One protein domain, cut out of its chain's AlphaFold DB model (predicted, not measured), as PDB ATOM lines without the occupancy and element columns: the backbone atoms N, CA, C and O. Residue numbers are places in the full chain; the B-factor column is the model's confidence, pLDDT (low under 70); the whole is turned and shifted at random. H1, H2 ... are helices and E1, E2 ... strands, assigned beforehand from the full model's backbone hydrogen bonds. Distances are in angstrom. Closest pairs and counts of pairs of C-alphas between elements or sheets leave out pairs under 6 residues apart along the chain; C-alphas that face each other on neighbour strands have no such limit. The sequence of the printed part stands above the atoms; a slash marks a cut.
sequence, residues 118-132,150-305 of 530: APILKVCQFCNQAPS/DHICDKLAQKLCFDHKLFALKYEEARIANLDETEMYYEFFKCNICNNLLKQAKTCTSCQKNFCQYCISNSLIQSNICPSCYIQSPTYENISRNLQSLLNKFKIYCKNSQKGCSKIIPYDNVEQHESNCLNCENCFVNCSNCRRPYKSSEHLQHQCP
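What this domain is: This is residues 118 to 132 and 150 to 305 of the 530 residues of an uncharacterized protein of Oxytricha trifallax (UniProt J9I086). This domain has little regular structure: loops join the sheet E2 E1 E3, with H3 over it, to the hairpin E4 E5, with H5 packed on it, and to the hairpin E6 E7. The printed part has 171 residues, 67 in five named helices and seven named strands, mixed in class. It is compact, with a radius of gyration of the C-alphas of 16.8 A, spanning 50 by 41 by 26 A.

How they stand to each other: Start at E1, residues 201 to 204: its antiparallel neighbours are E2, residues 210 to 212, with N 202 and O 211 2.8 A apart, and E3, residues 236 to 238, with N 203 and O 237 2.8 A apart. H3, residues 213 to 223, is on this sheet at a height of 10.9 A.

Where its parts are: Find H1, residues 162 to 169, from C-alpha 162 at (-31.128, -16.418, 62.883). Then read H2, 179 to 189; H4, 241 to 247; E4, 251 to 253; E5, 264 to 266; H5, 267 to 274; E6, 284 to 286; and E7, 293 to 295, ending at (-21.329, -9.860, 55.682).

The domain as a whole: Residues 133 to 149 are cut out; C-alphas 132 and 150 are 8.5 A apart. The links H2 to E1 and H3 to E3 are long. Six residues, among them 118 to 120, have pLDDT under 70.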
ATOM      1  N   ALA A 118     -27.108 -47.995  64.403       55.53
ATOM      2  CA  ALA A 118     -26.567 -47.825  63.070       55.53
ATOM      3  C   ALA A 118     -25.440 -46.787  63.181       55.53
ATOM      4  O   ALA A 118     -25.615 -45.794  63.893       55.53
ATOM      5  N   PRO A 119     -24.264 -47.039  62.581       60.44
ATOM      6  CA  PRO A 119     -23.098 -46.220  62.848       60.44
ATOM      7  C   PRO A 119     -23.435 -44.773  62.506       60.44
ATOM      8  O   PRO A 119     -23.702 -44.460  61.344       60.44
ATOM      9  N   ILE A 120     -23.433 -43.919  63.532       69.38
ATOM     10  CA  ILE A 120     -23.568 -42.473  63.378       69.38
ATOM     11  C   ILE A 120     -22.509 -42.069  62.364       69.38
ATOM     12  O   ILE A 120     -21.311 -42.334  62.555       69.38
ATOM     13  N   LEU A 121     -22.937 -41.477  61.248       76.94
ATOM     14  CA  LEU A 121     -21.977 -41.040  60.249       76.94
ATOM     15  C   LEU A 121     -21.125 -39.935  60.871       76.94
ATOM     16  O   LEU A 121     -21.594 -38.828  61.130       76.94
ATOM     17  N   LYS A 122     -19.837 -40.228  61.065       81.69
ATOM     18  CA  LYS A 122     -18.855 -39.248  61.552       81.69
ATOM     19  C   LYS A 122     -18.669 -38.084  60.576       81.69
ATOM     20  O   LYS A 122     -18.210 -37.019  60.975       81.69
ATOM     21  N   VAL A 123     -19.001 -38.297  59.302       86.06
ATOM     22  CA  VAL A 123     -18.924 -37.309  58.223       86.06
ATOM     23  C   VAL A 123     -20.157 -37.398  57.332       86.06
ATOM     24  O   VAL A 123     -20.634 -38.484  57.013       86.06
ATOM     25  N   CYS A 124     -20.668 -36.249  56.902       88.50
ATOM     26  CA  CYS A 124     -21.791 -36.183  55.980       88.50
ATOM     27  C   CYS A 124     -21.422 -36.780  54.612       88.50
ATOM     28  O   CYS A 124     -20.437 -36.364  54.006       88.50
ATOM     29  N   GLN A 125     -22.270 -37.662  54.075       89.25
ATOM     30  CA  GLN A 125     -22.089 -38.285  52.755       89.25
ATOM     31  C   GLN A 125     -22.056 -37.280  51.583       89.25
ATOM     32  O   GLN A 125     -21.545 -37.602  50.514       89.25
ATOM     33  N   PHE A 126     -22.607 -36.072  51.753       91.38
ATOM     34  CA  PHE A 126     -22.733 -35.092  50.665       91.38
ATOM     35  C   PHE A 126     -21.616 -34.049  50.631       91.38
ATOM     36  O   PHE A 126     -21.213 -33.632  49.548       91.38
ATOM     37  N   CYS A 127     -21.130 -33.597  51.791       89.19
ATOM     38  CA  CYS A 127     -20.081 -32.572  51.872       89.19
ATOM     39  C   CYS A 127     -18.765 -33.078  52.477       89.19
ATOM     40  O   CYS A 127     -17.797 -32.320  52.515       89.19
ATOM     41  N   ASN A 128     -18.716 -34.330  52.951       88.31
ATOM     42  CA  ASN A 128     -17.576 -34.950  53.634       88.31
ATOM     43  C   ASN A 128     -17.074 -34.175  54.865       88.31
ATOM     44  O   ASN A 128     -15.935 -34.348  55.293       88.31
ATOM     45  N   GLN A 129     -17.911 -33.313  55.445       84.31
ATOM     46  CA  GLN A 129     -17.602 -32.602  56.682       84.31
ATOM     47  C   GLN A 129     -18.225 -33.325  57.869       84.31
ATOM     48  O   GLN A 129     -19.328 -33.871  57.763       84.31
ATOM     49  N   ALA A 130     -17.536 -33.300  59.007       80.25
ATOM     50  CA  ALA A 130     -18.133 -33.708  60.267       80.25
ATOM     51  C   ALA A 130     -19.316 -32.781  60.616       80.25
ATOM     52  O   ALA A 130     -19.293 -31.599  60.245       80.25
ATOM     53  N   PRO A 131     -20.351 -33.280  61.313       73.38
ATOM     54  CA  PRO A 131     -21.377 -32.428  61.901       73.38
ATOM     55  C   PRO A 131     -20.701 -31.337  62.741       73.38
ATOM     56  O   PRO A 131     -19.895 -31.636  63.620       73.38
ATOM     57  N   SER A 132     -20.961 -30.066  62.430       62.50
ATOM     58  CA  SER A 132     -20.419 -28.961  63.218       62.50
ATOM     59  C   SER A 132     -21.250 -28.827  64.486       62.50
ATOM     60  O   SER A 132     -22.368 -28.316  64.435       62.50
ATOM     61  N   ASP A 150     -28.621 -29.859  63.904       72.12
ATOM     62  CA  ASP A 150     -28.797 -29.871  62.460       72.12
ATOM     63  C   ASP A 150     -27.475 -29.605  61.717       72.12
ATOM     64  O   ASP A 150     -26.878 -28.526  61.798       72.12
ATOM     65  N   HIS A 151     -27.022 -30.580  60.928       85.12
ATOM     66  CA  HIS A 151     -25.903 -30.392  60.012       85.12
ATOM     67  C   HIS A 151     -26.349 -29.610  58.768       85.12
ATOM     68  O   HIS A 151     -27.336 -29.922  58.108       85.12
ATOM     69  N   ILE A 152     -25.582 -28.592  58.384       86.56
ATOM     70  CA  ILE A 152     -25.858 -27.800  57.183       86.56
ATOM     71  C   ILE A 152     -24.699 -28.002  56.209       86.56
ATOM     72  O   ILE A 152     -23.596 -27.526  56.463       86.56
ATOM     73  N   CYS A 153     -24.932 -28.680  55.082       84.44
ATOM     74  CA  CYS A 153     -23.876 -28.937  54.092       84.44
ATOM     75  C   CYS A 153     -23.353 -27.661  53.405       84.44
ATOM     76  O   CYS A 153     -22.218 -27.632  52.931       84.44
ATOM     77  N   ASP A 154     -24.188 -26.625  53.302       84.06
ATOM     78  CA  ASP A 154     -23.851 -25.369  52.633       84.06
ATOM     79  C   ASP A 154     -23.176 -24.389  53.607       84.06
ATOM     80  O   ASP A 154     -23.788 -23.872  54.545       84.06
ATOM     81  N   LYS A 155     -21.897 -24.097  53.346       81.94
ATOM     82  CA  LYS A 155     -21.068 -23.178  54.141       81.94
ATOM     83  C   LYS A 155     -21.645 -21.767  54.237       81.94
ATOM     84  O   LYS A 155     -21.381 -21.078  55.220       81.94
ATOM     85  N   LEU A 156     -22.371 -21.304  53.220       82.81
ATOM     86  CA  LEU A 156     -23.004 -19.990  53.260       82.81
ATOM     87  C   LEU A 156     -24.274 -20.034  54.112       82.81
ATOM     88  O   LEU A 156     -24.496 -19.133  54.918       82.81
ATOM     89  N   ALA A 157     -25.059 -21.108  53.995       83.12
ATOM     90  CA  ALA A 157     -26.253 -21.320  54.811       83.12
ATOM     91  C   ALA A 157     -25.932 -21.416  56.317       83.12
ATOM     92  O   ALA A 157     -26.688 -20.892  57.133       83.12
ATOM     93  N   GLN A 158     -24.776 -21.984  56.687       82.00
ATOM     94  CA  GLN A 158     -24.268 -21.987  58.071       82.00
ATOM     95  C   GLN A 158     -24.069 -20.577  58.657       82.00
ATOM     96  O   GLN A 158     -24.110 -20.409  59.874       82.00
ATOM     97  N   LYS A 159     -23.833 -19.572  57.804       84.00
ATOM     98  CA  LYS A 159     -23.529 -18.184  58.186       84.00
ATOM     99  C   LYS A 159     -24.711 -17.233  57.979       84.00
ATOM    100  O   LYS A 159     -24.528 -16.018  57.934       84.00
ATOM    101  N   LEU A 160     -25.922 -17.749  57.796       83.25
ATOM    102  CA  LEU A 160     -27.110 -16.901  57.739       83.25
ATOM    103  C   LEU A 160     -27.469 -16.381  59.133       83.25
ATOM    104  O   LEU A 160     -27.151 -17.009  60.142       83.25
ATOM    105  N   CYS A 161     -28.141 -15.230  59.183       83.88
ATOM    106  CA  CYS A 161     -28.708 -14.736  60.431       83.88
ATOM    107  C   CYS A 161     -29.798 -15.689  60.939       83.88
ATOM    108  O   CYS A 161     -30.346 -16.480  60.168       83.88
ATOM    109  N   PHE A 162     -30.127 -15.577  62.227       81.94
ATOM    110  CA  PHE A 162     -31.128 -16.418  62.883       81.94
ATOM    111  C   PHE A 162     -32.455 -16.459  62.105       81.94
ATOM    112  O   PHE A 162     -32.889 -17.541  61.714       81.94
ATOM    113  N   ASP A 163     -32.998 -15.287  61.753       79.44
ATOM    114  CA  ASP A 163     -34.256 -15.156  61.004       79.44
ATOM    115  C   ASP A 163     -34.257 -15.947  59.690       79.44
ATOM    116  O   ASP A 163     -35.235 -16.603  59.356       79.44
ATOM    117  N   HIS A 164     -33.152 -15.934  58.938       82.31
ATOM    118  CA  HIS A 164     -33.084 -16.590  57.631       82.31
ATOM    119  C   HIS A 164     -32.586 -18.032  57.688       82.31
ATOM    120  O   HIS A 164     -32.660 -18.720  56.669       82.31
ATOM    121  N   LYS A 165     -32.081 -18.512  58.831       79.12
ATOM    122  CA  LYS A 165     -31.570 -19.883  58.953       79.12
ATOM    123  C   LYS A 165     -32.692 -20.895  58.712       79.12
ATOM    124  O   LYS A 165     -32.492 -21.830  57.949       79.12
ATOM    125  N   LEU A 166     -33.889 -20.655  59.249       68.69
ATOM    126  CA  LEU A 166     -35.058 -21.523  59.048       68.69
ATOM    127  C   LEU A 166     -35.605 -21.436  57.609       68.69
ATOM    128  O   LEU A 166     -35.691 -22.454  56.920       68.69
ATOM    129  N   PHE A 167     -35.872 -20.223  57.107       74.50
ATOM    130  CA  PHE A 167     -36.453 -20.016  55.769       74.50
ATOM    131  C   PHE A 167     -35.531 -20.400  54.612       74.50
ATOM    132  O   PHE A 167     -36.000 -20.716  53.519       74.50
ATOM    133  N   ALA A 168     -34.212 -20.341  54.802       78.81
ATOM    134  CA  ALA A 168     -33.278 -20.674  53.739       78.81
ATOM    135  C   ALA A 168     -33.136 -22.182  53.530       78.81
ATOM    136  O   ALA A 168     -32.690 -22.583  52.461       78.81
ATOM    137  N   LEU A 169     -33.477 -23.029  54.500       82.50
ATOM    138  CA  LEU A 169     -33.226 -24.471  54.399       82.50
ATOM    139  C   LEU A 169     -34.341 -25.227  53.666       82.50
ATOM    140  O   LEU A 169     -34.103 -26.326  53.163       82.50
ATOM    141  N   LYS A 170     -35.538 -24.637  53.560       89.81
ATOM    142  CA  LYS A 170     -36.729 -25.253  52.961       89.81
ATOM    143  C   LYS A 170     -37.440 -24.277  52.016       89.81
ATOM    144  O   LYS A 170     -37.391 -23.065  52.203       89.81
ATOM    145  N   TYR A 171     -38.102 -24.814  50.993       93.25
ATOM    146  CA  TYR A 171     -38.998 -24.057  50.118       93.25
ATOM    147  C   TYR A 171     -40.445 -24.343  50.514       93.25
ATOM    148  O   TYR A 171     -41.094 -25.234  49.969       93.25
ATOM    149  N   GLU A 172     -40.904 -23.613  51.527       91.56
ATOM    150  CA  GLU A 172     -42.289 -23.657  51.997       91.56
ATOM    151  C   GLU A 172     -43.263 -23.165  50.925       91.56
ATOM    152  O   GLU A 172     -42.889 -22.362  50.067       91.56
ATOM    153  N   GLU A 173     -44.517 -23.614  50.998       92.69
ATOM    154  CA  GLU A 173     -45.585 -23.241  50.054       92.69
ATOM    155  C   GLU A 173     -45.712 -21.724  49.890       92.69
ATOM    156  O   GLU A 173     -45.763 -21.226  48.767       92.69
ATOM    157  N   ALA A 174     -45.622 -20.971  50.991       91.31
ATOM    158  CA  ALA A 174     -45.681 -19.507  50.992       91.31
ATOM    159  C   ALA A 174     -44.564 -18.830  50.171       91.31
ATOM    160  O   ALA A 174     -44.656 -17.649  49.837       91.31
ATOM    161  N   ARG A 175     -43.485 -19.554  49.843       93.06
ATOM    162  CA  ARG A 175     -42.393 -19.053  49.003       93.06
ATOM    163  C   ARG A 175     -42.597 -19.347  47.518       93.06
ATOM    164  O   ARG A 175     -41.797 -18.864  46.720       93.06
ATOM    165  N   ILE A 176     -43.616 -20.109  47.130       95.88
ATOM    166  CA  ILE A 176     -43.859 -20.512  45.743       95.88
ATOM    167  C   ILE A 176     -44.784 -19.484  45.084       95.88
ATOM    168  O   ILE A 176     -45.961 -19.383  45.405       95.88
ATOM    169  N   ALA A 177     -44.244 -18.710  44.145       96.12
ATOM    170  CA  ALA A 177     -44.947 -17.592  43.514       96.12
ATOM    171  C   ALA A 177     -45.988 -18.021  42.475       96.12
ATOM    172  O   ALA A 177     -46.905 -17.266  42.176       96.12
ATOM    173  N   ASN A 178     -45.824 -19.206  41.888       95.25
ATOM    174  CA  ASN A 178     -46.725 -19.756  40.877       95.25
ATOM    175  C   ASN A 178     -47.322 -21.096  41.318       95.25
ATOM    176  O   ASN A 178     -47.409 -22.029  40.517       95.25
ATOM    177  N   LEU A 179     -47.690 -21.205  42.600       93.31
ATOM    178  CA  LEU A 179     -48.264 -22.431  43.149       93.31
ATOM    179  C   LEU A 179     -49.538 -22.825  42.394       93.31
ATOM    180  O   LEU A 179     -49.621 -23.959  41.949       93.31
ATOM    181  N   ASP A 180     -50.429 -21.873  42.109       91.69
ATOM    182  CA  ASP A 180     -51.671 -22.116  41.355       91.69
ATOM    183  C   ASP A 180     -51.419 -22.718  39.957       91.69
ATOM    184  O   ASP A 180     -52.151 -23.585  39.491       91.69
ATOM    185  N   GLU A 181     -50.341 -22.307  39.278       90.75
ATOM    186  CA  GLU A 181     -49.956 -22.857  37.966       90.75
ATOM    187  C   GLU A 181     -49.316 -24.253  38.074       90.75
ATOM    188  O   GLU A 181     -49.279 -25.011  37.103       90.75
ATOM    189  N   THR A 182     -48.734 -24.571  39.233       88.38
ATOM    190  CA  THR A 182     -47.876 -25.746  39.445       88.38
ATOM    191  C   THR A 182     -48.449 -26.757  40.437       88.38
ATOM    192  O   THR A 182     -47.812 -27.783  40.677       88.38
ATOM    193  N   GLU A 183     -49.662 -26.530  40.941       85.81
ATOM    194  CA  GLU A 183     -50.343 -27.333  41.962       85.81
ATOM    195  C   GLU A 183     -50.375 -28.820  41.588       85.81
ATOM    196  O   GLU A 183     -49.990 -29.681  42.377       85.81
ATOM    197  N   MET A 184     -50.695 -29.121  40.324       80.19
ATOM    198  CA  MET A 184     -50.726 -30.489  39.792       80.19
ATOM    199  C   MET A 184     -49.391 -31.237  39.957       80.19
ATOM    200  O   MET A 184     -49.375 -32.457  40.111       80.19
ATOM    201  N   TYR A 185     -48.263 -30.527  39.901       79.88
ATOM    202  CA  TYR A 185     -46.929 -31.111  40.044       79.88
ATOM    203  C   TYR A 185     -46.411 -31.044  41.480       79.88
ATOM    204  O   TYR A 185     -45.550 -31.842  41.844       79.88
ATOM    205  N   TYR A 186     -46.911 -30.100  42.278       88.31
ATOM    206  CA  TYR A 186     -46.399 -29.791  43.608       88.31
ATOM    207  C   TYR A 186     -46.354 -31.022  44.517       88.31
ATOM    208  O   TYR A 186     -45.301 -31.320  45.082       88.31
ATOM    209  N   GLU A 187     -47.428 -31.814  44.547       84.94
ATOM    210  CA  GLU A 187     -47.497 -33.055  45.333       84.94
ATOM    211  C   GLU A 187     -46.382 -34.058  44.991       84.94
ATOM    212  O   GLU A 187     -45.848 -34.731  45.872       84.94
ATOM    213  N   PHE A 188     -45.962 -34.134  43.723       83.12
ATOM    214  CA  PHE A 188     -44.899 -35.045  43.280       83.12
ATOM    215  C   PHE A 188     -43.488 -34.559  43.636       83.12
ATOM    216  O   PHE A 188     -42.543 -35.354  43.638       83.12
ATOM    217  N   PHE A 189     -43.334 -33.265  43.926       92.81
ATOM    218  CA  PHE A 189     -42.064 -32.630  44.277       92.81
ATOM    219  C   PHE A 189     -41.962 -32.279  45.763       92.81
ATOM    220  O   PHE A 189     -41.097 -31.487  46.148       92.81
ATOM    221  N   LYS A 190     -42.789 -32.901  46.609       93.75
ATOM    222  CA  LYS A 190     -42.635 -32.841  48.061       93.75
ATOM    223  C   LYS A 190     -41.484 -33.728  48.530       93.75
ATOM    224  O   LYS A 190     -41.285 -34.854  48.077       93.75
ATOM    225  N   CYS A 191     -40.701 -33.201  49.460       95.56
ATOM    226  CA  CYS A 191     -39.691 -33.955  50.184       95.56
ATOM    227  C   CYS A 191     -40.356 -34.939  51.148       95.56
ATOM    228  O   CYS A 191     -41.139 -34.524  51.993       95.56
ATOM    229  N   ASN A 192     -39.944 -36.205  51.132       90.88
ATOM    230  CA  ASN A 192     -40.510 -37.241  52.006       90.88
ATOM    231  C   ASN A 192     -40.160 -37.119  53.503       90.88
ATOM    232  O   ASN A 192     -40.488 -38.012  54.277       90.88
ATOM    233  N   ILE A 193     -39.445 -36.066  53.908       92.06
ATOM    234  CA  ILE A 193     -39.133 -35.781  55.317       92.06
ATOM    235  C   ILE A 193     -39.834 -34.496  55.754       92.06
ATOM    236  O   ILE A 193     -40.547 -34.493  56.749       92.06
ATOM    237  N   CYS A 194     -39.630 -33.391  55.027       92.56
ATOM    238  CA  CYS A 194     -40.164 -32.090  55.433       92.56
ATOM    239  C   CYS A 194     -41.476 -31.697  54.748       92.56
ATOM    240  O   CYS A 194     -41.968 -30.613  55.043       92.56
ATOM    241  N   ASN A 195     -41.996 -32.506  53.817       92.88
ATOM    242  CA  ASN A 195     -43.223 -32.279  53.038       92.88
ATOM    243  C   ASN A 195     -43.302 -30.943  52.274       92.88
ATOM    244  O   ASN A 195     -44.360 -30.583  51.776       92.88
ATOM    245  N   ASN A 196     -42.182 -30.232  52.138       94.75
ATOM    246  CA  ASN A 196     -42.056 -28.994  51.370       94.75
ATOM    247  C   ASN A 196     -41.462 -29.270  49.982       94.75
ATOM    248  O   ASN A 196     -40.966 -30.375  49.735       94.75
ATOM    249  N   LEU A 197     -41.445 -28.262  49.099       95.94
ATOM    250  CA  LEU A 197     -40.827 -28.393  47.778       95.94
ATOM    251  C   LEU A 197     -39.350 -28.793  47.920       95.94
ATOM    252  O   LEU A 197     -38.603 -28.219  48.720       95.94
ATOM    253  N   LEU A 198     -38.928 -29.790  47.141       95.94
ATOM    254  CA  LEU A 198     -37.563 -30.312  47.156       95.94
ATOM    255  C   LEU A 198     -36.540 -29.201  46.904       95.94
ATOM    256  O   LEU A 198     -36.521 -28.635  45.821       95.94
ATOM    257  N   LYS A 199     -35.644 -28.947  47.863       93.88
ATOM    258  CA  LYS A 199     -34.471 -28.076  47.705       93.88
ATOM    259  C   LYS A 199     -33.210 -28.923  47.551       93.88
ATOM    260  O   LYS A 199     -32.945 -29.779  48.396       93.88
ATOM    261  N   GLN A 200     -32.421 -28.672  46.500       92.44
ATOM    262  CA  GLN A 200     -31.243 -29.483  46.149       92.44
ATOM    263  C   GLN A 200     -31.585 -30.986  46.146       92.44
ATOM    264  O   GLN A 200     -31.024 -31.775  46.904       92.44
ATOM    265  N   ALA A 201     -32.588 -31.361  45.349       94.44
ATOM    266  CA  ALA A 201     -33.219 -32.678  45.375       94.44
ATOM    267  C   ALA A 201     -32.221 -33.852  45.265       94.44
ATOM    268  O   ALA A 201     -31.387 -33.905  44.356       94.44
ATOM    269  N   LYS A 202     -32.367 -34.835  46.159       96.00
ATOM    270  CA  LYS A 202     -31.640 -36.111  46.177       96.00
ATOM    271  C   LYS A 202     -32.610 -37.280  46.093       96.00
ATOM    272  O   LYS A 202     -33.617 -37.300  46.793       96.00
ATOM    273  N   THR A 203     -32.290 -38.262  45.258       94.62
ATOM    274  CA  THR A 203     -33.095 -39.468  45.029       94.62
ATOM    275  C   THR A 203     -32.376 -40.677  45.604       94.62
ATOM    276  O   THR A 203     -31.205 -40.897  45.295       94.62
ATOM    277  N   CYS A 204     -33.056 -41.473  46.432       94.81
ATOM    278  CA  CYS A 204     -32.508 -42.753  46.884       94.81
ATOM    279  C   CYS A 204     -32.408 -43.716  45.696       94.81
ATOM    280  O   CYS A 204     -33.416 -44.010  45.054       94.81
ATOM    281  N   THR A 205     -31.227 -44.274  45.441       91.25
ATOM    282  CA  THR A 205     -31.005 -45.210  44.321       91.25
ATOM    283  C   THR A 205     -31.837 -46.489  44.442       91.25
ATOM    284  O   THR A 205     -32.224 -47.086  43.437       91.25
ATOM    285  N   SER A 206     -32.154 -46.895  45.673       86.19
ATOM    286  CA  SER A 206     -32.834 -48.160  45.957       86.19
ATOM    287  C   SER A 206     -34.360 -48.051  45.895       86.19
ATOM    288  O   SER A 206     -35.001 -48.901  45.285       86.19
ATOM    289  N   CYS A 207     -34.955 -47.021  46.509       84.62
ATOM    290  CA  CYS A 207     -36.417 -46.855  46.565       84.62
ATOM    291  C   CYS A 207     -36.966 -45.713  45.703       84.62
ATOM    292  O   CYS A 207     -38.180 -45.541  45.632       84.62
ATOM    293  N   GLN A 208     -36.096 -44.944  45.038       88.44
ATOM    294  CA  GLN A 208     -36.465 -43.878  44.096       88.44
ATOM    295  C   GLN A 208     -37.333 -42.767  44.709       88.44
ATOM    296  O   GLN A 208     -38.063 -42.067  44.011       88.44
ATOM    297  N   LYS A 209     -37.259 -42.610  46.032       89.81
ATOM    298  CA  LYS A 209     -37.900 -41.535  46.784       89.81
ATOM    299  C   LYS A 209     -36.995 -40.303  46.857       89.81
ATOM    300  O   LYS A 209     -35.771 -40.442  46.930       89.81
ATOM    301  N   ASN A 210     -37.616 -39.123  46.852       94.31
ATOM    302  CA  ASN A 210     -36.939 -37.832  46.761       94.31
ATOM    303  C   ASN A 210     -36.901 -37.108  48.112       94.31
ATOM    304  O   ASN A 210     -37.874 -37.104  48.867       94.31
ATOM    305  N   PHE A 211     -35.784 -36.439  48.381       96.12
ATOM    306  CA  PHE A 211     -35.534 -35.694  49.609       96.12
ATOM    307  C   PHE A 211     -34.788 -34.392  49.314       96.12
ATOM    308  O   PHE A 211     -34.006 -34.321  48.365       96.12
ATOM    309  N   CYS A 212     -34.972 -33.365  50.144       95.19
ATOM    310  CA  CYS A 212     -34.054 -32.225  50.149       95.19
ATOM    311  C   CYS A 212     -32.683 -32.689  50.648       95.19
ATOM    312  O   CYS A 212     -32.635 -33.445  51.622       95.19
ATOM    313  N   GLN A 213     -31.587 -32.187  50.068       93.88
ATOM    314  CA  GLN A 213     -30.229 -32.546  50.505       93.88
ATOM    315  C   GLN A 213     -30.031 -32.341  52.015       93.88
ATOM    316  O   GLN A 213     -29.502 -33.226  52.677       93.88
ATOM    317  N   TYR A 214     -30.518 -31.218  52.553       91.88
ATOM    318  CA  TYR A 214     -30.474 -30.909  53.985       91.88
ATOM    319  C   TYR A 214     -31.222 -31.936  54.851       91.88
ATOM    320  O   TYR A 214     -30.718 -32.410  55.865       91.88
ATOM    321  N   CYS A 215     -32.439 -32.309  54.450       92.88
ATOM    322  CA  CYS A 215     -33.255 -33.227  55.240       92.88
ATOM    323  C   CYS A 215     -32.624 -34.616  55.291       92.88
ATOM    324  O   CYS A 215     -32.544 -35.228  56.355       92.88
ATOM    325  N   ILE A 216     -32.152 -35.108  54.143       94.12
ATOM    326  CA  ILE A 216     -31.551 -36.435  54.101       94.12
ATOM    327  C   ILE A 216     -30.147 -36.456  54.713       94.12
ATOM    328  O   ILE A 216     -29.788 -37.453  55.326       94.12
ATOM    329  N   SER A 217     -29.370 -35.367  54.642       92.19
ATOM    330  CA  SER A 217     -28.066 -35.303  55.315       92.19
ATOM    331  C   SER A 217     -28.187 -35.501  56.820       92.19
ATOM    332  O   SER A 217     -27.434 -36.296  57.377       92.19
ATOM    333  N   ASN A 218     -29.150 -34.836  57.460       88.94
ATOM    334  CA  ASN A 218     -29.318 -34.908  58.916       88.94
ATOM    335  C   ASN A 218     -29.833 -36.276  59.340       88.94
ATOM    336  O   ASN A 218     -29.297 -36.879  60.267       88.94
ATOM    337  N   SER A 219     -30.784 -36.822  58.583       90.19
ATOM    338  CA  SER A 219     -31.279 -38.170  58.831       90.19
ATOM    339  C   SER A 219     -30.179 -39.237  58.716       90.19
ATOM    340  O   SER A 219     -30.095 -40.126  59.561       90.19
ATOM    341  N   LEU A 220     -29.294 -39.135  57.718       90.50
ATOM    342  CA  LEU A 220     -28.187 -40.082  57.558       90.50
ATOM    343  C   LEU A 220     -27.113 -39.928  58.636       90.50
ATOM    344  O   LEU A 220     -26.498 -40.920  59.012       90.50
ATOM    345  N   ILE A 221     -26.887 -38.719  59.147       86.62
ATOM    346  CA  ILE A 221     -25.975 -38.509  60.279       86.62
ATOM    347  C   ILE A 221     -26.491 -39.234  61.520       86.62
ATOM    348  O   ILE A 221     -25.708 -39.896  62.193       86.62
ATOM    349  N   GLN A 222     -27.799 -39.167  61.772       83.44
ATOM    350  CA  GLN A 222     -28.416 -39.778  62.947       83.44
ATOM    351  C   GLN A 222     -28.427 -41.310  62.900       83.44
ATOM    352  O   GLN A 222     -28.149 -41.943  63.913       83.44
ATOM    353  N   SER A 223     -28.754 -41.920  61.755       82.44
ATOM    354  CA  SER A 223     -28.985 -43.373  61.697       82.44
ATOM    355  C   SER A 223     -28.421 -44.077  60.465       82.44
ATOM    356  O   SER A 223     -28.587 -45.284  60.346       82.44
ATOM    357  N   ASN A 224     -27.769 -43.376  59.532       89.25
ATOM    358  CA  ASN A 224     -27.217 -43.933  58.287       89.25
ATOM    359  C   ASN A 224     -28.156 -44.919  57.551       89.25
ATOM    360  O   ASN A 224     -27.734 -45.927  56.972       89.25
ATOM    361  N   ILE A 225     -29.459 -44.651  57.613       88.88
ATOM    362  CA  ILE A 225     -30.524 -45.490  57.074       88.88
ATOM    363  C   ILE A 225     -31.445 -44.614  56.229       88.88
ATOM    364  O   ILE A 225     -31.712 -43.461  56.561       88.88
ATOM    365  N   CYS A 226     -31.942 -45.145  55.110       91.38
ATOM    366  CA  CYS A 226     -32.917 -44.418  54.299       91.38
ATOM    367  C   CYS A 226     -34.268 -44.316  55.032       91.38
ATOM    368  O   CYS A 226     -34.853 -45.361  55.316       91.38
ATOM    369  N   PRO A 227     -34.842 -43.114  55.236       90.12
ATOM    370  CA  PRO A 227     -36.115 -42.956  55.952       90.12
ATOM    371  C   PRO A 227     -37.321 -43.605  55.279       90.12
ATOM    372  O   PRO A 227     -38.314 -43.878  55.940       90.12
ATOM    373  N   SER A 228     -37.266 -43.831  53.962       88.38
ATOM    374  CA  SER A 228     -38.391 -44.420  53.226       88.38
ATOM    375  C   SER A 228     -38.295 -45.936  53.063       88.38
ATOM    376  O   SER A 228     -39.326 -46.596  53.043       88.38
ATOM    377  N   CYS A 229     -37.097 -46.504  52.894       84.62
ATOM    378  CA  CYS A 229     -36.945 -47.944  52.639       84.62
ATOM    379  C   CYS A 229     -36.138 -48.701  53.691       84.62
ATOM    380  O   CYS A 229     -35.986 -49.913  53.565       84.62
ATOM    381  N   TYR A 230     -35.619 -48.002  54.700       85.56
ATOM    382  CA  TYR A 230     -34.900 -48.567  55.839       85.56
ATOM    383  C   TYR A 230     -33.648 -49.389  55.476       85.56
ATOM    384  O   TYR A 230     -33.140 -50.163  56.286       85.56
ATOM    385  N   ILE A 231     -33.111 -49.194  54.265       85.06
ATOM    386  CA  ILE A 231     -31.827 -49.762  53.836       85.06
ATOM    387  C   ILE A 231     -30.692 -49.039  54.566       85.06
ATOM    388  O   ILE A 231     -30.668 -47.806  54.596       85.06
ATOM    389  N   GLN A 232     -29.759 -49.811  55.123       86.56
ATOM    390  CA  GLN A 232     -28.523 -49.324  55.741       86.56
ATOM    391  C   GLN A 232     -27.505 -48.884  54.686       86.56
ATOM    392  O   GLN A 232     -27.420 -49.491  53.618       86.56
ATOM    393  N   SER A 233     -26.713 -47.858  55.002       87.50
ATOM    394  CA  SER A 233     -25.709 -47.274  54.098       87.50
ATOM    395  C   SER A 233     -26.255 -46.986  52.686       87.50
ATOM    396  O   SER A 233     -25.679 -47.430  51.687       87.50
ATOM    397  N   PRO A 234     -27.396 -46.281  52.571       91.31
ATOM    398  CA  PRO A 234     -28.015 -45.989  51.283       91.31
ATOM    399  C   PRO A 234     -27.150 -45.061  50.414       91.31
ATOM    400  O   PRO A 234     -26.412 -44.202  50.899       91.31
ATOM    401  N   THR A 235     -27.300 -45.181  49.096       93.19
ATOM    402  CA  THR A 235     -26.708 -44.244  48.134       93.19
ATOM    403  C   THR A 235     -27.770 -43.320  47.546       93.19
ATOM    404  O   THR A 235     -28.937 -43.695  47.383       93.19
ATOM    405  N   TYR A 236     -27.358 -42.089  47.242       95.50
ATOM    406  CA  TYR A 236     -28.230 -41.050  46.706       95.50
ATOM    407  C   TYR A 236     -27.608 -40.398  45.484       95.50
ATOM    408  O   TYR A 236     -26.412 -40.111  45.453       95.50
ATOM    409  N   GLU A 237     -28.456 -40.105  44.510       94.75
ATOM    410  CA  GLU A 237     -28.101 -39.399  43.286       94.75
ATOM    411  C   GLU A 237     -28.926 -38.114  43.162       94.75
ATOM    412  O   GLU A 237     -29.873 -37.880  43.916       94.75
ATOM    413  N   ASN A 238     -28.561 -37.251  42.216       92.69
ATOM    414  CA  ASN A 238     -29.424 -36.130  41.854       92.69
ATOM    415  C   ASN A 238     -30.691 -36.654  41.164       92.69
ATOM    416  O   ASN A 238     -30.685 -37.725  40.558       92.69
ATOM    417  N   ILE A 239     -31.777 -35.887  41.237       89.19
ATOM    418  CA  ILE A 239     -33.018 -36.232  40.540       89.19
ATOM    419  C   ILE A 239     -32.800 -36.302  39.015       89.19
ATOM    420  O   ILE A 239     -31.929 -35.631  38.456       89.19
ATOM    421  N   SER A 240     -33.583 -37.137  38.326       84.81
ATOM    422  CA  SER A 240     -33.459 -37.316  36.874       84.81
ATOM    423  C   SER A 240     -33.670 -36.000  36.114       84.81
ATOM    424  O   SER A 240     -34.446 -35.142  36.534       84.81
ATOM    425  N   ARG A 241     -33.025 -35.842  34.949       83.12
ATOM    426  CA  ARG A 241     -33.090 -34.599  34.147       83.12
ATOM    427  C   ARG A 241     -34.519 -34.171  33.795       83.12
ATOM    428  O   ARG A 241     -34.809 -32.978  33.786       83.12
ATOM    429  N   ASN A 242     -35.409 -35.127  33.531       80.31
ATOM    430  CA  ASN A 242     -36.808 -34.846  33.197       80.31
ATOM    431  C   ASN A 242     -37.557 -34.265  34.401       80.31
ATOM    432  O   ASN A 242     -38.225 -33.241  34.281       80.31
ATOM    433  N   LEU A 243     -37.394 -34.882  35.575       82.19
ATOM    434  CA  LEU A 243     -37.982 -34.386  36.817       82.19
ATOM    435  C   LEU A 243     -37.357 -33.053  37.236       82.19
ATOM    436  O   LEU A 243     -38.080 -32.161  37.659       82.19
ATOM    437  N   GLN A 244     -36.049 -32.869  37.033       88.25
ATOM    438  CA  GLN A 244     -35.385 -31.583  37.245       88.25
ATOM    439  C   GLN A 244     -35.962 -30.493  36.332       88.25
ATOM    440  O   GLN A 244     -36.194 -29.381  36.783       88.25
ATOM    441  N   SER A 245     -36.245 -30.805  35.064       84.25
ATOM    442  CA  SER A 245     -36.837 -29.845  34.120       84.25
ATOM    443  C   SER A 245     -38.243 -29.407  34.542       84.25
ATOM    444  O   SER A 245     -38.621 -28.261  34.321       84.25
ATOM    445  N   LEU A 246     -39.012 -30.303  35.166       86.38
ATOM    446  CA  LEU A 246     -40.313 -29.975  35.752       86.38
ATOM    447  C   LEU A 246     -40.166 -29.182  37.056       86.38
ATOM    448  O   LEU A 246     -40.858 -28.185  37.228       86.38
ATOM    449  N   LEU A 247     -39.225 -29.562  37.923       90.44
ATOM    450  CA  LEU A 247     -38.899 -28.824  39.146       90.44
ATOM    451  C   LEU A 247     -38.425 -27.390  38.838       90.44
ATOM    452  O   LEU A 247     -38.743 -26.452  39.559       90.44
ATOM    453  N   ASN A 248     -37.751 -27.187  37.706       92.44
ATOM    454  CA  ASN A 248     -37.320 -25.867  37.246       92.44
ATOM    455  C   ASN A 248     -38.479 -24.932  36.841       92.44
ATOM    456  O   ASN A 248     -38.256 -23.736  36.672       92.44
ATOM    457  N   LYS A 249     -39.712 -25.444  36.696       91.12
ATOM    458  CA  LYS A 249     -40.899 -24.618  36.408       91.12
ATOM    459  C   LYS A 249     -41.416 -23.857  37.631       91.12
ATOM    460  O   LYS A 249     -42.166 -22.894  37.463       91.12
ATOM    461  N   PHE A 250     -41.038 -24.274  38.839       95.38
ATOM    462  CA  PHE A 250     -41.397 -23.553  40.054       95.38
ATOM    463  C   PHE A 250     -40.651 -22.219  40.110       95.38
ATOM    464  O   PHE A 250     -39.449 -22.134  39.844       95.38
ATOM    465  N   LYS A 251     -41.378 -21.167  40.472       96.62
ATOM    466  CA  LYS A 251     -40.857 -19.826  40.711       96.62
ATOM    467  C   LYS A 251     -40.929 -19.544  42.201       96.62
ATOM    468  O   LYS A 251     -41.974 -19.714  42.819       96.62
ATOM    469  N   ILE A 252     -39.819 -19.103  42.771       96.00
ATOM    470  CA  ILE A 252     -39.636 -18.984  44.213       96.00
ATOM    471  C   ILE A 252     -39.349 -17.524  44.565       96.00
ATOM    472  O   ILE A 252     -38.491 -16.877  43.958       96.00
ATOM    473  N   TYR A 253     -40.057 -16.997  45.559       95.69
ATOM    474  CA  TYR A 253     -39.729 -15.717  46.178       95.69
ATOM    475  C   TYR A 253     -38.403 -15.826  46.925       95.69
ATOM    476  O   TYR A 253     -38.173 -16.787  47.663       95.69
ATOM    477  N   CYS A 254     -37.538 -14.821  46.785       93.75
ATOM    478  CA  CYS A 254     -36.312 -14.734  47.579       93.75
ATOM    479  C   CYS A 254     -36.620 -14.827  49.085       93.75
ATOM    480  O   CYS A 254     -37.578 -14.217  49.555       93.75
ATOM    481  N   LYS A 255     -35.774 -15.519  49.864       90.62
ATOM    482  CA  LYS A 255     -35.880 -15.562  51.338       90.62
ATOM    483  C   LYS A 255     -35.936 -14.173  51.993       90.62
ATOM    484  O   LYS A 255     -36.515 -14.028  53.057       90.62
ATOM    485  N   ASN A 256     -35.374 -13.156  51.333       90.44
ATOM    486  CA  ASN A 256     -35.359 -11.767  51.790       90.44
ATOM    487  C   ASN A 256     -36.583 -10.959  51.298       90.44
ATOM    488  O   ASN A 256     -36.517  -9.728  51.264       90.44
ATOM    489  N   SER A 257     -37.678 -11.597  50.866       90.94
ATOM    490  CA  SER A 257     -38.863 -10.895  50.340       90.94
ATOM    491  C   SER A 257     -39.455  -9.910  51.345       90.94
ATOM    492  O   SER A 257     -39.697  -8.752  51.010       90.94
ATOM    493  N   GLN A 258     -39.546 -10.319  52.610       87.62
ATOM    494  CA  GLN A 258     -39.999  -9.476  53.720       87.62
ATOM    495  C   GLN A 258     -39.028  -8.331  54.053       87.62
ATOM    496  O   GLN A 258     -39.417  -7.352  54.680       87.62
ATOM    497  N   LYS A 259     -37.765  -8.427  53.622       87.19
ATOM    498  CA  LYS A 259     -36.738  -7.381  53.767       87.19
ATOM    499  C   LYS A 259     -36.577  -6.547  52.481       87.19
ATOM    500  O   LYS A 259     -35.556  -5.897  52.272       87.19
ATOM    501  N   GLY A 260     -37.569  -6.587  51.587       88.69
ATOM    502  CA  GLY A 260     -37.642  -5.735  50.396       88.69
ATOM    503  C   GLY A 260     -37.100  -6.346  49.101       88.69
ATOM    504  O   GLY A 260     -37.011  -5.641  48.097       88.69
ATOM    505  N   CYS A 261     -36.740  -7.636  49.067       92.88
ATOM    506  CA  CYS A 261     -36.380  -8.295  47.807       92.88
ATOM    507  C   CYS A 261     -37.630  -8.802  47.069       92.88
ATOM    508  O   CYS A 261     -38.083  -9.920  47.291       92.88
ATOM    509  N   SER A 262     -38.162  -8.023  46.129       92.56
ATOM    510  CA  SER A 262     -39.354  -8.391  45.341       92.56
ATOM    511  C   SER A 262     -39.094  -9.387  44.197       92.56
ATOM    512  O   SER A 262     -39.962  -9.612  43.355       92.56
ATOM    513  N   LYS A 263     -37.897  -9.987  44.123       94.88
ATOM    514  CA  LYS A 263     -37.530 -10.873  43.011       94.88
ATOM    515  C   LYS A 263     -38.212 -12.237  43.125       94.88
ATOM    516  O   LYS A 263     -38.097 -12.922  44.143       94.88
ATOM    517  N   ILE A 264     -38.837 -12.638  42.022       96.25
ATOM    518  CA  ILE A 264     -39.364 -13.979  41.771       96.25
ATOM    519  C   ILE A 264     -38.355 -14.697  40.875       96.25
ATOM    520  O   ILE A 264     -38.048 -14.215  39.784       96.25
ATOM    521  N   ILE A 265     -37.802 -15.812  41.346       96.69
ATOM    522  CA  ILE A 265     -36.644 -16.460  40.722       96.69
ATOM    523  C   ILE A 265     -37.022 -17.888  40.308       96.69
ATOM    524  O   ILE A 265     -37.621 -18.601  41.113       96.69
ATOM    525  N   PRO A 266     -36.691 -18.334  39.085       95.62
ATOM    526  CA  PRO A 266     -36.835 -19.738  38.700       95.62
ATOM    527  C   PRO A 266     -36.025 -20.653  39.625       95.62
ATOM    528  O   PRO A 266     -34.923 -20.284  40.032       95.62
ATOM    529  N   TYR A 267     -36.560 -21.831  39.953       95.12
ATOM    530  CA  TYR A 267     -35.999 -22.757  40.944       95.12
ATOM    531  C   TYR A 267     -34.479 -22.990  40.809       95.12
ATOM    532  O   TYR A 267     -33.758 -22.943  41.804       95.12
ATOM    533  N   ASP A 268     -33.979 -23.180  39.587       93.88
ATOM    534  CA  ASP A 268     -32.567 -23.450  39.274       93.88
ATOM    535  C   ASP A 268     -31.611 -22.289  39.590       93.88
ATOM    536  O   ASP A 268     -30.410 -22.497  39.753       93.88
ATOM    537  N   ASN A 269     -32.134 -21.068  39.703       94.50
ATOM    538  CA  ASN A 269     -31.356 -19.853  39.930       94.50
ATOM    539  C   ASN A 269     -31.503 -19.298  41.356       94.50
ATOM    540  O   ASN A 269     -30.853 -18.305  41.704       94.50
ATOM    541  N   VAL A 270     -32.336 -19.919  42.199       93.62
ATOM    542  CA  VAL A 270     -32.624 -19.421  43.555       93.62
ATOM    543  C   VAL A 270     -31.359 -19.390  44.404       93.62
ATOM    544  O   VAL A 270     -31.064 -18.360  45.007       93.62
ATOM    545  N   GLU A 271     -30.557 -20.459  44.412       90.62
ATOM    546  CA  GLU A 271     -29.337 -20.509  45.233       90.62
ATOM    547  C   GLU A 271     -28.301 -19.464  44.795       90.62
ATOM    548  O   GLU A 271     -27.663 -18.810  45.628       90.62
ATOM    549  N   GLN A 272     -28.161 -19.245  43.487       90.88
ATOM    550  CA  GLN A 272     -27.263 -18.222  42.953       90.88
ATOM    551  C   GLN A 272     -27.737 -16.810  43.313       90.88
ATOM    552  O   GLN A 272     -26.921 -15.942  43.628       90.88
ATOM    553  N   HIS A 273     -29.046 -16.559  43.280       92.12
ATOM    554  CA  HIS A 273     -29.581 -15.270  43.692       92.12
ATOM    555  C   HIS A 273     -29.399 -15.045  45.198       92.12
ATOM    556  O   HIS A 273     -28.855 -14.023  45.613       92.12
ATOM    557  N   GLU A 274     -29.846 -15.993  46.021       90.88
ATOM    558  CA  GLU A 274     -29.852 -15.861  47.478       90.88
ATOM    559  C   GLU A 274     -28.459 -15.818  48.089       90.88
ATOM    560  O   GLU A 274     -28.291 -15.248  49.169       90.88
ATOM    561  N   SER A 275     -27.467 -16.397  47.411       88.12
ATOM    562  CA  SER A 275     -26.072 -16.270  47.817       88.12
ATOM    563  C   SER A 275     -25.508 -14.872  47.582       88.12
ATOM    564  O   SER A 275     -24.520 -14.535  48.217       88.12
ATOM    565  N   ASN A 276     -26.138 -14.039  46.751       88.94
ATOM    566  CA  ASN A 276     -25.666 -12.692  46.414       88.94
ATOM    567  C   ASN A 276     -26.666 -11.584  46.810       88.94
ATOM    568  O   ASN A 276     -26.459 -10.416  46.482       88.94
ATOM    569  N   CYS A 277     -27.780 -11.925  47.463       89.50
ATOM    570  CA  CYS A 277     -28.850 -10.976  47.766       89.50
ATOM    571  C   CYS A 277     -28.506 -10.104  48.984       89.50
ATOM    572  O   CYS A 277     -28.454 -10.598  50.110       89.50
ATOM    573  N   LEU A 278     -28.340  -8.798  48.757       89.12
ATOM    574  CA  LEU A 278     -27.901  -7.836  49.776       89.12
ATOM    575  C   LEU A 278     -29.019  -7.311  50.692       89.12
ATOM    576  O   LEU A 278     -28.735  -6.634  51.674       89.12
ATOM    577  N   ASN A 279     -30.283  -7.652  50.421       90.00
ATOM    578  CA  ASN A 279     -31.450  -7.153  51.163       90.00
ATOM    579  C   ASN A 279     -31.511  -7.583  52.643       90.00
ATOM    580  O   ASN A 279     -32.389  -7.129  53.367       90.00
ATOM    581  N   CYS A 280     -30.607  -8.446  53.111       86.69
ATOM    582  CA  CYS A 280     -30.426  -8.703  54.535       86.69
ATOM    583  C   CYS A 280     -29.002  -8.346  54.962       86.69
ATOM    584  O   CYS A 280     -28.060  -9.065  54.639       86.69
ATOM    585  N   GLU A 281     -28.854  -7.274  55.738       84.44
ATOM    586  CA  GLU A 281     -27.561  -6.764  56.221       84.44
ATOM    587  C   GLU A 281     -26.823  -7.743  57.149       84.44
ATOM    588  O   GLU A 281     -25.593  -7.781  57.176       84.44
ATOM    589  N   ASN A 282     -27.575  -8.573  57.877       84.62
ATOM    590  CA  ASN A 282     -27.038  -9.537  58.839       84.62
ATOM    591  C   ASN A 282     -26.647 -10.883  58.220       84.62
ATOM    592  O   ASN A 282     -26.055 -11.716  58.905       84.62
ATOM    593  N   CYS A 283     -26.967 -11.119  56.948       85.75
ATOM    594  CA  CYS A 283     -26.607 -12.352  56.259       85.75
ATOM    595  C   CYS A 283     -25.227 -12.255  55.610       85.75
ATOM    596  O   CYS A 283     -24.821 -11.206  55.110       85.75
ATOM    597  N   PHE A 284     -24.535 -13.390  55.551       87.88
ATOM    598  CA  PHE A 284     -23.383 -13.538  54.676       87.88
ATOM    599  C   PHE A 284     -23.826 -13.788  53.234       87.88
ATOM    600  O   PHE A 284     -24.777 -14.529  52.974       87.88
ATOM    601  N   VAL A 285     -23.091 -13.185  52.308       87.56
ATOM    602  CA  VAL A 285     -23.263 -13.313  50.861       87.56
ATOM    603  C   VAL A 285     -21.915 -13.593  50.205       87.56
ATOM    604  O   VAL A 285     -20.862 -13.256  50.746       87.56
ATOM    605  N   ASN A 286     -21.930 -14.209  49.030       88.69
ATOM    606  CA  ASN A 286     -20.753 -14.429  48.210       88.69
ATOM    607  C   ASN A 286     -20.465 -13.203  47.343       88.69
ATOM    608  O   ASN A 286     -21.351 -12.505  46.852       88.69
ATOM    609  N   CYS A 287     -19.181 -12.933  47.127       85.19
ATOM    610  CA  CYS A 287     -18.772 -11.922  46.161       85.19
ATOM    611  C   CYS A 287     -18.966 -12.464  44.748       85.19
ATOM    612  O   CYS A 287     -18.417 -13.514  44.417       85.19
ATOM    613  N   SER A 288     -19.678 -11.734  43.887       83.25
ATOM    614  CA  SER A 288     -19.901 -12.149  42.496       83.25
ATOM    615  C   SER A 288     -18.596 -12.341  41.710       83.25
ATOM    616  O   SER A 288     -18.558 -13.146  40.785       83.25
ATOM    617  N   ASN A 289     -17.518 -11.663  42.122       83.81
ATOM    618  CA  ASN A 289     -16.220 -11.703  41.448       83.81
ATOM    619  C   ASN A 289     -15.258 -12.725  42.077       83.81
ATOM    620  O   ASN A 289     -14.778 -13.620  41.388       83.81
ATOM    621  N   CYS A 290     -14.975 -12.633  43.384       85.38
ATOM    622  CA  CYS A 290     -14.000 -13.527  44.035       85.38
ATOM    623  C   CYS A 290     -14.608 -14.730  44.767       85.38
ATOM    624  O   CYS A 290     -13.861 -15.546  45.304       85.38
ATOM    625  N   ARG A 291     -15.944 -14.832  44.833       85.31
ATOM    626  CA  ARG A 291     -16.709 -15.898  45.512       85.31
ATOM    627  C   ARG A 291     -16.407 -16.080  47.004       85.31
ATOM    628  O   ARG A 291     -16.854 -17.055  47.601       85.31
ATOM    629  N   ARG A 292     -15.677 -15.149  47.630       85.56
ATOM    630  CA  ARG A 292     -15.439 -15.158  49.081       85.56
ATOM    631  C   ARG A 292     -16.694 -14.669  49.817       85.56
ATOM    632  O   ARG A 292     -17.284 -13.686  49.360       85.56
ATOM    633  N   PRO A 293     -17.090 -15.318  50.927       85.50
ATOM    634  CA  PRO A 293     -18.218 -14.876  51.732       85.50
ATOM    635  C   PRO A 293     -17.838 -13.656  52.581       85.50
ATOM    636  O   PRO A 293     -16.768 -13.637  53.188       85.50
ATOM    637  N   TYR A 294     -18.721 -12.668  52.656       86.62
ATOM    638  CA  TYR A 294     -18.608 -11.486  53.520       86.62
ATOM    639  C   TYR A 294     -19.997 -11.110  54.047       86.62
ATOM    640  O   TYR A 294     -21.011 -11.562  53.510       86.62
ATOM    641  N   LYS A 295     -20.057 -10.321  55.122       87.88
ATOM    642  CA  LYS A 295     -21.329  -9.860  55.682       87.88
ATOM    643  C   LYS A 295     -21.948  -8.817  54.751       87.88
ATOM    644  O   LYS A 295     -21.247  -7.912  54.314       87.88
ATOM    645  N   SER A 296     -23.241  -8.916  54.448       85.38
ATOM    646  CA  SER A 296     -23.909  -8.020  53.490       85.38
ATOM    647  C   SER A 296     -23.737  -6.534  53.841       85.38
ATOM    648  O   SER A 296     -23.460  -5.723  52.959       85.38
ATOM    649  N   SER A 297     -23.770  -6.182  55.133       83.06
ATOM    650  CA  SER A 297     -23.487  -4.820  55.621       83.06
ATOM    651  C   SER A 297     -22.111  -4.277  55.203       83.06
ATOM    652  O   SER A 297     -21.922  -3.073  55.060       83.06
ATOM    653  N   GLU A 298     -21.133  -5.156  54.989       84.44
ATOM    654  CA  GLU A 298     -19.749  -4.817  54.650       84.44
ATOM    655  C   GLU A 298     -19.497  -4.822  53.136       84.44
ATOM    656  O   GLU A 298     -18.352  -4.718  52.696       84.44
ATOM    657  N   HIS A 299     -20.546  -4.914  52.310       82.81
ATOM    658  CA  HIS A 299     -20.416  -4.981  50.852       82.81
ATOM    659  C   HIS A 299     -19.533  -3.867  50.267       82.81
ATOM    660  O   HIS A 299     -18.659  -4.135  49.446       82.81
ATOM    661  N   LEU A 300     -19.690  -2.628  50.746       77.56
ATOM    662  CA  LEU A 300     -18.911  -1.459  50.302       77.56
ATOM    663  C   LEU A 300     -17.455  -1.438  50.815       77.56
ATOM    664  O   LEU A 300     -16.630  -0.634  50.363       77.56
ATOM    665  N   GLN A 301     -17.137  -2.281  51.797       79.62
ATOM    666  CA  GLN A 301     -15.814  -2.406  52.416       79.62
ATOM    667  C   GLN A 301     -15.067  -3.662  51.942       79.62
ATOM    668  O   GLN A 301     -13.852  -3.747  52.114       79.62
ATOM    669  N   HIS A 302     -15.763  -4.602  51.299       81.19
ATOM    670  CA  HIS A 302     -15.181  -5.823  50.762       81.19
ATOM    671  C   HIS A 302     -14.136  -5.526  49.672       81.19
ATOM    672  O   HIS A 302     -14.459  -5.136  48.549       81.19
ATOM    673  N   GLN A 303     -12.861  -5.761  49.986       77.31
ATOM    674  CA  GLN A 303     -11.765  -5.663  49.024       77.31
ATOM    675  C   GLN A 303     -11.665  -6.959  48.210       77.31
ATOM    676  O   GLN A 303     -11.176  -7.985  48.687       77.31
ATOM    677  N   CYS A 304     -12.144  -6.917  46.966       78.12
ATOM    678  CA  CYS A 304     -12.094  -8.056  46.058       78.12
ATOM    679  C   CYS A 304     -10.676  -8.215  45.461       78.12
ATOM    680  O   CYS A 304     -10.247  -7.338  44.712       78.12
ATOM    681  N   PRO A 305      -9.970  -9.344  45.680       69.94
ATOM    682  CA  PRO A 305      -8.613  -9.552  45.154       69.94
ATOM    683  C   PRO A 305      -8.539  -9.652  43.623       69.94
ATOM    684  O   PRO A 305      -7.454  -9.616  43.060       69.94
TER     685      PRO A 305